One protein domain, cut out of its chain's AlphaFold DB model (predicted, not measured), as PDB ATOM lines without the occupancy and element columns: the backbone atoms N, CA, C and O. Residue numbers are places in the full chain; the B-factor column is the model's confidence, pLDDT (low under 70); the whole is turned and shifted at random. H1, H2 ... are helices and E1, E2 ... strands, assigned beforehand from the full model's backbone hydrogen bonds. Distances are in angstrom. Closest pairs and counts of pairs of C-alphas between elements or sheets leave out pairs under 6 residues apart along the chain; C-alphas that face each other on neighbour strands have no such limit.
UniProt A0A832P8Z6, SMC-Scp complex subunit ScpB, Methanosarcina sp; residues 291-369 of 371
ATOM      1  N   ILE A 291     174.705 184.733  83.289       90.81
ATOM      2  CA  ILE A 291     175.976 185.329  82.878       90.81
ATOM      3  C   ILE A 291     177.122 184.509  83.474       90.81
ATOM      4  O   ILE A 291     177.426 184.594  84.665       90.81
ATOM      5  N   GLU A 292     177.797 183.733  82.630       89.12
ATOM      6  CA  GLU A 292     178.952 182.922  83.040       89.12
ATOM      7  C   GLU A 292     180.246 183.747  83.129       89.12
ATOM      8  O   GLU A 292     181.213 183.368  83.804       89.12
ATOM      9  N   LYS A 293     180.290 184.888  82.431       92.38
ATOM     10  CA  LYS A 293     181.487 185.713  82.334       92.38
ATOM     11  C   LYS A 293     181.865 186.313  83.687       92.38
ATOM     12  O   LYS A 293     181.109 187.059  84.301       92.38
ATOM     13  N   LYS A 294     183.100 186.047  84.120       94.88
ATOM     14  CA  LYS A 294     183.642 186.637  85.349       94.88
ATOM     15  C   LYS A 294     184.027 188.100  85.149       94.88
ATOM     16  O   LYS A 294     184.527 188.485  84.092       94.88
ATOM     17  N   VAL A 295     183.871 188.890  86.205       96.12
ATOM     18  CA  VAL A 295     184.153 190.325  86.250       96.12
ATOM     19  C   VAL A 295     185.443 190.602  87.018       96.12
ATOM     20  O   VAL A 295     185.727 189.981  88.042       96.12
ATOM     21  N   LYS A 296     186.212 191.581  86.549       95.56
ATOM     22  CA  LYS A 296     187.313 192.200  87.282       95.56
ATOM     23  C   LYS A 296     186.885 193.608  87.717       95.56
ATOM     24  O   LYS A 296     186.933 194.527  86.895       95.56
ATOM     25  N   PRO A 297     186.449 193.813  88.972       94.31
ATOM     26  CA  PRO A 297     186.059 195.137  89.446       94.31
ATOM     27  C   PRO A 297     187.291 196.038  89.620       94.31
ATOM     28  O   PRO A 297     188.256 195.661  90.282       94.31
ATOM     29  N   ALA A 298     187.262 197.241  89.042       91.81
ATOM     30  CA  ALA A 298     188.361 198.206  89.157       91.81
ATOM     31  C   ALA A 298     188.349 199.000  90.476       91.81
ATOM     32  O   ALA A 298     189.368 199.571  90.867       91.81
ATOM     33  N   THR A 299     187.195 199.074  91.145       90.12
ATOM     34  CA  THR A 299     186.989 199.842  92.380       90.12
ATOM     35  C   THR A 299     186.087 199.083  93.349       90.12
ATOM     36  O   THR A 299     185.356 198.172  92.959       90.12
ATOM     37  N   GLU A 300     186.103 199.488  94.620       89.81
ATOM     38  CA  GLU A 300     185.206 198.947  95.647       89.81
ATOM     39  C   GLU A 300     183.729 199.153  95.283       89.81
ATOM     40  O   GLU A 300     182.943 198.219  95.386       89.81
ATOM     41  N   MET A 301     183.370 200.327  94.748       89.38
ATOM     42  CA  MET A 301     182.027 200.611  94.225       89.38
ATOM     43  C   MET A 301     181.565 199.536  93.230       89.38
ATOM     44  O   MET A 301     180.485 198.972  93.388       89.38
ATOM     45  N   VAL A 302     182.397 199.226  92.227       92.31
ATOM     46  CA  VAL A 302     182.083 198.194  91.227       92.31
ATOM     47  C   VAL A 302     181.984 196.827  91.898       92.31
ATOM     48  O   VAL A 302     181.056 196.076  91.619       92.31
ATOM     49  N   SER A 303     182.902 196.511  92.815       94.00
ATOM     50  CA  SER A 303     182.885 195.239  93.542       94.00
ATOM     51  C   SER A 303     181.587 195.037  94.324       94.00
ATOM     52  O   SER A 303     181.062 193.929  94.329       94.00
ATOM     53  N   ARG A 304     181.051 196.087  94.960       93.88
ATOM     54  CA  ARG A 304     179.778 196.026  95.694       93.88
ATOM     55  C   ARG A 304     178.609 195.695  94.764       93.88
ATOM     56  O   ARG A 304     177.825 194.816  95.093       93.88
ATOM     57  N   ILE A 305     178.542 196.322  93.588       94.75
ATOM     58  CA  ILE A 305     177.493 196.049  92.587       94.75
ATOM     59  C   ILE A 305     177.603 194.616  92.045       94.75
ATOM     60  O   ILE A 305     176.609 193.902  91.956       94.75
ATOM     61  N   VAL A 306     178.818 194.176  91.702       94.69
ATOM     62  CA  VAL A 306     179.083 192.823  91.175       94.69
ATOM     63  C   VAL A 306     178.694 191.749  92.192       94.69
ATOM     64  O   VAL A 306     178.054 190.766  91.824       94.69
ATOM     65  N   ASN A 307     179.026 191.961  93.470       93.56
ATOM     66  CA  ASN A 307     178.611 191.078  94.559       93.56
ATOM     67  C   ASN A 307     177.090 191.075  94.741       93.56
ATOM     68  O   ASN A 307     176.508 190.011  94.932       93.56
ATOM     69  N   ASP A 308     176.440 192.236  94.642       92.19
ATOM     70  CA  ASP A 308     174.984 192.335  94.768       92.19
ATOM     71  C   ASP A 308     174.251 191.570  93.651       92.19
ATOM     72  O   ASP A 308     173.267 190.882  93.909       92.19
ATOM     73  N   LEU A 309     174.797 191.597  92.429       94.19
ATOM     74  CA  LEU A 309     174.352 190.790  91.284       94.19
ATOM     75  C   LEU A 309     174.735 189.302  91.379       94.19
ATOM     76  O   LEU A 309     174.339 188.524  90.516       94.19
ATOM     77  N   SER A 310     175.503 188.893  92.396       93.00
ATOM     78  CA  SER A 310     176.048 187.533  92.543       93.00
ATOM     79  C   SER A 310     176.893 187.061  91.347       93.00
ATOM     80  O   SER A 310     176.962 185.868  91.050       93.00
ATOM     81  N   LEU A 311     177.558 187.992  90.658       94.69
ATOM     82  CA  LEU A 311     178.430 187.693  89.522       94.69
ATOM     83  C   LEU A 311     179.798 187.176  89.993       94.69
ATOM     84  O   LEU A 311     180.361 187.641  90.985       94.69
ATOM     85  N   GLY A 312     180.378 186.235  89.246       93.75
ATOM     86  CA  GLY A 312     181.697 185.686  89.566       93.75
ATOM     87  C   GLY A 312     182.823 186.711  89.385       93.75
ATOM     88  O   GLY A 312     182.903 187.366  88.350       93.75
ATOM     89  N   ILE A 313     183.747 186.804  90.346       95.44
ATOM     90  CA  ILE A 313     184.914 187.703  90.275       95.44
ATOM     91  C   ILE A 313     186.181 186.934  89.856       95.44
ATOM     92  O   ILE A 313     186.419 185.813  90.308       95.44
ATOM     93  N   SER A 314     187.007 187.523  88.981       94.81
ATOM     94  CA  SER A 314     188.314 186.980  88.566       94.81
ATOM     95  C   SER A 314     189.310 188.079  88.191       94.81
ATOM     96  O   SER A 314     188.930 189.095  87.614       94.81
ATOM     97  N   ALA A 315     190.603 187.848  88.439       90.81
ATOM     98  CA  ALA A 315     191.686 188.749  88.027       90.81
ATOM     99  C   ALA A 315     191.837 188.870  86.497       90.81
ATOM    100  O   ALA A 315     192.318 189.902  86.017       90.81
ATOM    101  N   ASP A 316     191.381 187.850  85.766       90.94
ATOM    102  CA  ASP A 316     191.347 187.778  84.296       90.94
ATOM    103  C   ASP A 316     189.929 188.008  83.734       90.94
ATOM    104  O   ASP A 316     189.652 187.729  82.570       90.94
ATOM    105  N   GLY A 317     188.999 188.462  84.583       92.12
ATOM    106  CA  GLY A 317     187.630 188.781  84.187       92.12
ATOM    107  C   GLY A 317     187.523 190.059  83.352       92.12
ATOM    108  O   GLY A 317     188.485 190.812  83.203       92.12
ATOM    109  N   VAL A 318     186.317 190.327  82.847       93.81
ATOM    110  CA  VAL A 318     185.998 191.561  82.114       93.81
ATOM    111  C   VAL A 318     186.214 192.759  83.035       93.81
ATOM    112  O   VAL A 318     185.601 192.835  84.101       93.81
ATOM    113  N   LEU A 319     187.092 193.687  82.649       93.88
ATOM    114  CA  LEU A 319     187.404 194.861  83.463       93.88
ATOM    115  C   LEU A 319     186.234 195.849  83.451       93.88
ATOM    116  O   LEU A 319     185.930 196.445  82.416       93.88
ATOM    117  N   VAL A 320     185.620 196.043  84.619       93.50
ATOM    118  CA  VAL A 320     184.510 196.978  84.832       93.50
ATOM    119  C   VAL A 320     184.989 198.128  85.717       93.50
ATOM    120  O   VAL A 320     185.551 197.897  86.792       93.50
ATOM    121  N   ALA A 321     184.758 199.364  85.281       90.94
ATOM    122  CA  ALA A 321     185.206 200.570  85.975       90.94
ATOM    123  C   ALA A 321     184.137 201.673  85.977       90.94
ATOM    124  O   ALA A 321     183.290 201.688  85.090       90.94
ATOM    125  N   PRO A 322     184.165 202.615  86.936       88.00
ATOM    126  CA  PRO A 322     183.385 203.848  86.834       88.00
ATOM    127  C   PRO A 322     183.830 204.718  85.642       88.00
ATOM    128  O   PRO A 322     184.991 204.679  85.238       88.00
ATOM    129  N   ASP A 323     182.915 205.541  85.121       82.44
ATOM    130  CA  ASP A 323     183.153 206.531  84.053       82.44
ATOM    131  C   ASP A 323     184.001 207.739  84.498       82.44
ATOM    132  O   ASP A 323     184.343 208.595  83.683       82.44
ATOM    133  N   TYR A 324     184.372 207.791  85.781       72.50
ATOM    134  CA  TYR A 324     185.295 208.762  86.351       72.50
ATOM    135  C   TYR A 324     186.480 208.076  87.021       72.50
ATOM    136  O   TYR A 324     186.372 207.013  87.633       72.50
ATOM    137  N   GLY A 325     187.603 208.785  87.031       60.75
ATOM    138  CA  GLY A 325     188.620 208.611  88.054       60.75
ATOM    139  C   GLY A 325     190.006 208.273  87.535       60.75
ATOM    140  O   GLY A 325     190.232 207.797  86.423       60.75
ATOM    141  N   VAL A 326     190.955 208.528  88.427       49.75
ATOM    142  CA  VAL A 326     192.359 208.147  88.351       49.75
ATOM    143  C   VAL A 326     192.587 207.218  89.548       49.75
ATOM    144  O   VAL A 326     192.137 207.530  90.648       49.75
ATOM    145  N   SER A 327     193.184 206.046  89.351       51.44
ATOM    146  CA  SER A 327     193.453 205.072  90.408       51.44
ATOM    147  C   SER A 327     194.285 205.725  91.517       51.44
ATOM    148  O   SER A 327     194.956 206.733  91.287       51.44
ATOM    149  N   LYS A 328     194.355 205.102  92.702       41.41
ATOM    150  CA  LYS A 328     195.299 205.511  93.768       41.41
ATOM    151  C   LYS A 328     196.768 205.588  93.293       41.41
ATOM    152  O   LYS A 328     197.591 206.187  93.969       41.41
ATOM    153  N   SER A 329     197.094 205.005  92.134       46.59
ATOM    154  CA  SER A 329     198.404 205.032  91.472       46.59
ATOM    155  C   SER A 329     198.537 206.066  90.337       46.59
ATOM    156  O   SER A 329     199.518 206.030  89.599       46.59
ATOM    157  N   GLY A 330     197.578 206.984  90.164       44.56
ATOM    158  CA  GLY A 330     197.660 208.052  89.157       44.56
ATOM    159  C   GLY A 330     197.381 207.606  87.713       44.56
ATOM    160  O   GLY A 330     197.606 208.375  86.780       44.56
ATOM    161  N   VAL A 331     196.840 206.399  87.505       51.59
ATOM    162  CA  VAL A 331     196.417 205.897  86.186       51.59
ATOM    163  C   VAL A 331     194.930 206.168  85.980       51.59
ATOM    164  O   VAL A 331     194.132 205.778  86.821       51.59
ATOM    165  N   LYS A 332     194.513 206.790  84.869       58.66
ATOM    166  CA  LYS A 332     193.077 206.928  84.546       58.66
ATOM    167  C   LYS A 332     192.397 205.552  84.595       58.66
ATOM    168  O   LYS A 332     192.775 204.678  83.819       58.66
ATOM    169  N   ILE A 333     191.419 205.377  85.485       62.78
ATOM    170  CA  ILE A 333     190.719 204.098  85.727       62.78
ATOM    171  C   ILE A 333     189.935 203.682  84.472       62.78
ATOM    172  O   ILE A 333     189.812 202.497  84.177       62.78
ATOM    173  N   GLU A 334     189.516 204.663  83.669       59.91
ATOM    174  CA  GLU A 334     188.891 204.485  82.355       59.91
ATOM    175  C   GLU A 334     189.780 203.707  81.361       59.91
ATOM    176  O   GLU A 334     189.287 203.055  80.438       59.91
ATOM    177  N   LYS A 335     191.113 203.789  81.497       61.88
ATOM    178  CA  LYS A 335     192.045 203.353  80.453       61.88
ATOM    179  C   LYS A 335     192.153 201.825  80.427       61.88
ATOM    180  O   LYS A 335     192.909 201.231  81.189       61.88
ATOM    181  N   GLY A 336     191.419 201.207  79.502       72.12
ATOM    182  CA  GLY A 336     191.391 199.755  79.287       72.12
ATOM    183  C   GLY A 336     190.182 199.046  79.899       72.12
ATOM    184  O   GLY A 336     190.085 197.828  79.772       72.12
ATOM    185  N   ALA A 337     189.261 199.781  80.532       83.69
ATOM    186  CA  ALA A 337     187.994 199.218  80.977       83.69
ATOM    187  C   ALA A 337     187.159 198.760  79.774       83.69
ATOM    188  O   ALA A 337     187.029 199.470  78.778       83.69
ATOM    189  N   GLN A 338     186.605 197.556  79.872       90.31
ATOM    190  CA  GLN A 338     185.754 196.968  78.839       90.31
ATOM    191  C   GLN A 338     184.293 197.385  79.015       90.31
ATOM    192  O   GLN A 338     183.544 197.445  78.043       90.31
ATOM    193  N   ILE A 339     183.897 197.675  80.255       90.69
ATOM    194  CA  ILE A 339     182.576 198.178  80.615       90.69
ATOM    195  C   ILE A 339     182.772 199.381  81.536       90.69
ATOM    196  O   ILE A 339     183.530 199.311  82.508       90.69
ATOM    197  N   LEU A 340     182.074 200.474  81.225       89.69
ATOM    198  CA  LEU A 340     182.052 201.687  82.033       89.69
ATOM    199  C   LEU A 340     180.697 201.824  82.726       89.69
ATOM    200  O   LEU A 340     179.655 201.691  82.087       89.69
ATOM    201  N   ILE A 341     180.727 202.088  84.028       88.12
ATOM    202  CA  ILE A 341     179.550 202.353  84.854       88.12
ATOM    203  C   ILE A 341     179.377 203.867  84.955       88.12
ATOM    204  O   ILE A 341     180.316 204.534  85.394       88.12
ATOM    205  N   PRO A 342     178.205 204.420  84.611       82.81
ATOM    206  CA  PRO A 342     177.970 205.845  84.710       82.81
ATOM    207  C   PRO A 342     177.844 206.279  86.167       82.81
ATOM    208  O   PRO A 342     177.349 205.550  87.033       82.81
ATOM    209  N   THR A 343     178.303 207.489  86.453       71.88
ATOM    210  CA  THR A 343     178.385 207.990  87.827       71.88
ATOM    211  C   THR A 343     177.730 209.353  87.926       71.88
ATOM    212  O   THR A 343     177.392 209.968  86.921       71.88
ATOM    213  N   HIS A 344     177.434 209.800  89.145       60.91
ATOM    214  CA  HIS A 344     176.347 210.747  89.426       60.91
ATOM    215  C   HIS A 344     176.327 212.060  88.612       60.91
ATOM    216  O   HIS A 344     175.263 212.674  88.532       60.91
ATOM    217  N   ARG A 345     177.430 212.463  87.965       53.50
ATOM    218  CA  ARG A 345     177.483 213.620  87.055       53.50
ATOM    219  C   ARG A 345     176.773 213.431  85.706       53.50
ATOM    220  O   ARG A 345     176.443 214.444  85.103       53.50
ATOM    221  N   SER A 346     176.557 212.205  85.226       47.56
ATOM    222  CA  SER A 346     176.083 211.933  83.853       47.56
ATOM    223  C   SER A 346     174.664 211.355  83.754       47.56
ATOM    224  O   SER A 346     174.111 211.306  82.659       47.56
ATOM    225  N   VAL A 347     174.055 210.939  84.872       52.91
ATOM    226  CA  VAL A 347     172.744 210.261  84.883       52.91
ATOM    227  C   VAL A 347     171.661 211.210  85.393       52.91
ATOM    228  O   VAL A 347     171.710 211.629  86.547       52.91
ATOM    229  N   GLU A 348     170.685 211.552  84.553       56.12
ATOM    230  CA  GLU A 348     169.427 212.183  84.977       56.12
ATOM    231  C   GLU A 348     168.488 211.133  85.600       56.12
ATOM    232  O   GLU A 348     168.529 209.960  85.232       56.12
ATOM    233  N   GLY A 349     167.642 211.543  86.549       65.00
ATOM    234  CA  GLY A 349     166.657 210.664  87.196       65.00
ATOM    235  C   GLY A 349     166.836 210.507  88.707       65.00
ATOM    236  O   GLY A 349     167.816 210.986  89.296       65.00
ATOM    237  N   ASP A 350     165.853 209.854  89.328       85.56
ATOM    238  CA  ASP A 350     165.823 209.576  90.765       85.56
ATOM    239  C   ASP A 350     166.910 208.570  91.201       85.56
ATOM    240  O   ASP A 350     167.583 207.936  90.381       85.56
ATOM    241  N   LEU A 351     167.138 208.446  92.511       91.12
ATOM    242  CA  LEU A 351     168.187 207.581  93.061       91.12
ATOM    243  C   LEU A 351     168.057 206.113  92.652       91.12
ATOM    244  O   LEU A 351     169.078 205.477  92.386       91.12
ATOM    245  N   LEU A 352     166.836 205.580  92.588       93.56
ATOM    246  CA  LEU A 352     166.614 204.190  92.199       93.56
ATOM    247  C   LEU A 352     166.991 203.994  90.732       93.56
ATOM    248  O   LEU A 352     167.747 203.079  90.414       93.56
ATOM    249  N   GLN A 353     166.561 204.902  89.857       91.62
ATOM    250  CA  GLN A 353     166.905 204.882  88.441       91.62
ATOM    251  C   GLN A 353     168.419 204.964  88.224       91.62
ATOM    252  O   GLN A 353     168.974 204.264  87.373       91.62
ATOM    253  N   ARG A 354     169.118 205.776  89.024       90.50
ATOM    254  CA  ARG A 354     170.585 205.869  88.991       90.50
ATOM    255  C   ARG A 354     171.254 204.561  89.394       90.50
ATOM    256  O   ARG A 354     172.255 204.200  88.780       90.50
ATOM    257  N   VAL A 355     170.734 203.858  90.400       93.31
ATOM    258  CA  VAL A 355     171.219 202.518  90.767       93.31
ATOM    259  C   VAL A 355     170.948 201.534  89.628       93.31
ATOM    260  O   VAL A 355     171.896 200.922  89.148       93.31
ATOM    261  N   CYS A 356     169.719 201.465  89.108       94.38
ATOM    262  CA  CYS A 356     169.358 200.614  87.968       94.38
ATOM    263  C   CYS A 356     170.298 200.818  86.770       94.38
ATOM    264  O   CYS A 356     170.879 199.859  86.276       94.38
ATOM    265  N   THR A 357     170.572 202.072  86.401       92.56
ATOM    266  CA  THR A 357     171.454 202.420  85.271       92.56
ATOM    267  C   THR A 357     172.867 201.837  85.433       92.56
ATOM    268  O   THR A 357     173.487 201.392  84.460       92.56
ATOM    269  N   LYS A 358     173.399 201.804  86.665       92.50
ATOM    270  CA  LYS A 358     174.709 201.192  86.946       92.50
ATOM    271  C   LYS A 358     174.673 199.683  86.702       92.50
ATOM    272  O   LYS A 358     175.622 199.134  86.149       92.50
ATOM    273  N   TYR A 359     173.585 199.027  87.101       95.19
ATOM    274  CA  TYR A 359     173.405 197.582  86.966       95.19
ATOM    275  C   TYR A 359     173.156 197.201  85.501       95.19
ATOM    276  O   TYR A 359     173.791 196.269  85.008       95.19
ATOM    277  N   ASP A 360     172.328 197.965  84.783       94.81
ATOM    278  CA  ASP A 360     172.094 197.818  83.341       94.81
ATOM    279  C   ASP A 360     173.413 197.862  82.567       94.81
ATOM    280  O   ASP A 360     173.706 196.961  81.783       94.81
ATOM    281  N   SER A 361     174.266 198.847  82.865       93.19
ATOM    282  CA  SER A 361     175.567 199.011  82.202       93.19
ATOM    283  C   SER A 361     176.457 197.770  82.338       93.19
ATOM    284  O   SER A 361     177.135 197.382  81.382       93.19
ATOM    285  N   ILE A 362     176.441 197.113  83.506       94.25
ATOM    286  CA  ILE A 362     177.183 195.866  83.729       94.25
ATOM    287  C   ILE A 362     176.546 194.716  82.953       94.25
ATOM    288  O   ILE A 362     177.243 194.044  82.195       94.25
ATOM    289  N   LEU A 363     175.244 194.477  83.120       94.50
ATOM    290  CA  LEU A 363     174.577 193.321  82.517       94.50
ATOM    291  C   LEU A 363     174.569 193.393  80.985       94.50
ATOM    292  O   LEU A 363     174.888 192.411  80.317       94.50
ATOM    293  N   GLU A 364     174.241 194.549  80.410       93.31
ATOM    294  CA  GLU A 364     174.278 194.762  78.960       93.31
ATOM    295  C   GLU A 364     175.701 194.709  78.407       93.31
ATOM    296  O   GLU A 364     175.926 194.196  77.309       93.31
ATOM    297  N   GLY A 365     176.672 195.221  79.167       92.25
ATOM    298  CA  GLY A 365     178.082 195.125  78.822       92.25
ATOM    299  C   GLY A 365     178.553 193.674  78.765       92.25
ATOM    300  O   GLY A 365     179.201 193.290  77.794       92.25
ATOM    301  N   LEU A 366     178.195 192.856  79.760       93.00
ATOM    302  CA  LEU A 366     178.603 191.450  79.844       93.00
ATOM    303  C   LEU A 366     177.964 190.582  78.760       93.00
ATOM    304  O   LEU A 366     178.674 189.781  78.158       93.00
ATOM    305  N   LYS A 367     176.695 190.825  78.404       89.19
ATOM    306  CA  LYS A 367     176.014 190.124  77.297       89.19
ATOM    307  C   LYS A 367     176.751 190.229  75.956       89.19
ATOM    308  O   LYS A 367     176.596 189.365  75.102       89.19
ATOM    309  N   LYS A 368     177.573 191.266  75.747       87.44
ATOM    310  CA  LYS A 368     178.396 191.417  74.530       87.44
ATOM    311  C   LYS A 368     179.583 190.448  74.476       87.44
ATOM    312  O   LYS A 368     180.179 190.306  73.415       87.44
ATOM    313  N   PHE A 369     179.938 189.818  75.597       82.50
ATOM    314  CA  PHE A 369     181.060 188.881  75.730       82.50
ATOM    315  C   PHE A 369     180.628 187.412  75.868       82.50
ATOM    316  O   PHE A 369     181.510 186.555  75.993       82.50
TER     317      PHE A 369
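What this domain is: This is residues 291 to 369 of the 371 residues of the protein "SMC-Scp complex subunit ScpB" of Methanosarcina sp (UniProt A0A832P8Z6). A small three-stranded parallel sheet has two helices over one face and no named helix on the other: long H2 runs along edge strand E3, while short H1 stands up from the sheet near E1. Under half of the 79 printed residues, 37, are in named elements, in the order E1, H1, E2, E3, H2; the class is mixed, helices and strands. The whole is compact, with a radius of gyration of the C-alphas of 12.1 A and spans of 34 by 32 by 20 A.

How they stand to each other: Start at E2, residues 318 to 322, the inner strand. Parallel to it is E1, residues 295 to 297, where N 296 and O 318 are 2.8 A apart, within hydrogen-bond range. E3, residues 339 to 341, is its other parallel neighbour, with N 341 and O 321 at 2.8 A. H2, residues 351 to 367, is over E3 at a height over the sheet of 9.8 A; their closest C-alphas, Ile 341 and Lys 358, are 5.4 A apart. On the same face, H1, residues 300 to 308, has a height of 7.6 A and its closest C-alpha pair with E1 is Ser 303 and Pro 297, 5.2 A. E1, H1 and E2 make a strand-helix-strand unit, two parallel neighbour strands with a helix between, whose crossover is left-handed. H1 and H2 are close but not clearly touching, about perpendicular at 79 degrees, with C-alphas Ile 305 and Tyr 359 closest at 7.1 A. In both helices every O i to N i+4 pair is within hydrogen-bond range.

Where its parts are: Find C-alpha 295 at (184.153, 190.325, 86.250), where E1 begins its 6.1 A. H1 spans 12.2 A, E2 13.4 A and E3 6.7 A. H2 runs 24.8 A from C-alpha 351 at (168.187, 207.581, 93.061) to C-alpha 367 at (176.014, 190.124, 77.297).

The domain as a whole: The two C-alphas farthest apart, Asp 316 and Asp 350, are 34.2 A apart. The printed part has no cut, and the link from E2 to E3, residues 323 to 338, is long. Look for pLDDT under 70 at residues 325 to 335 and 344 to 349.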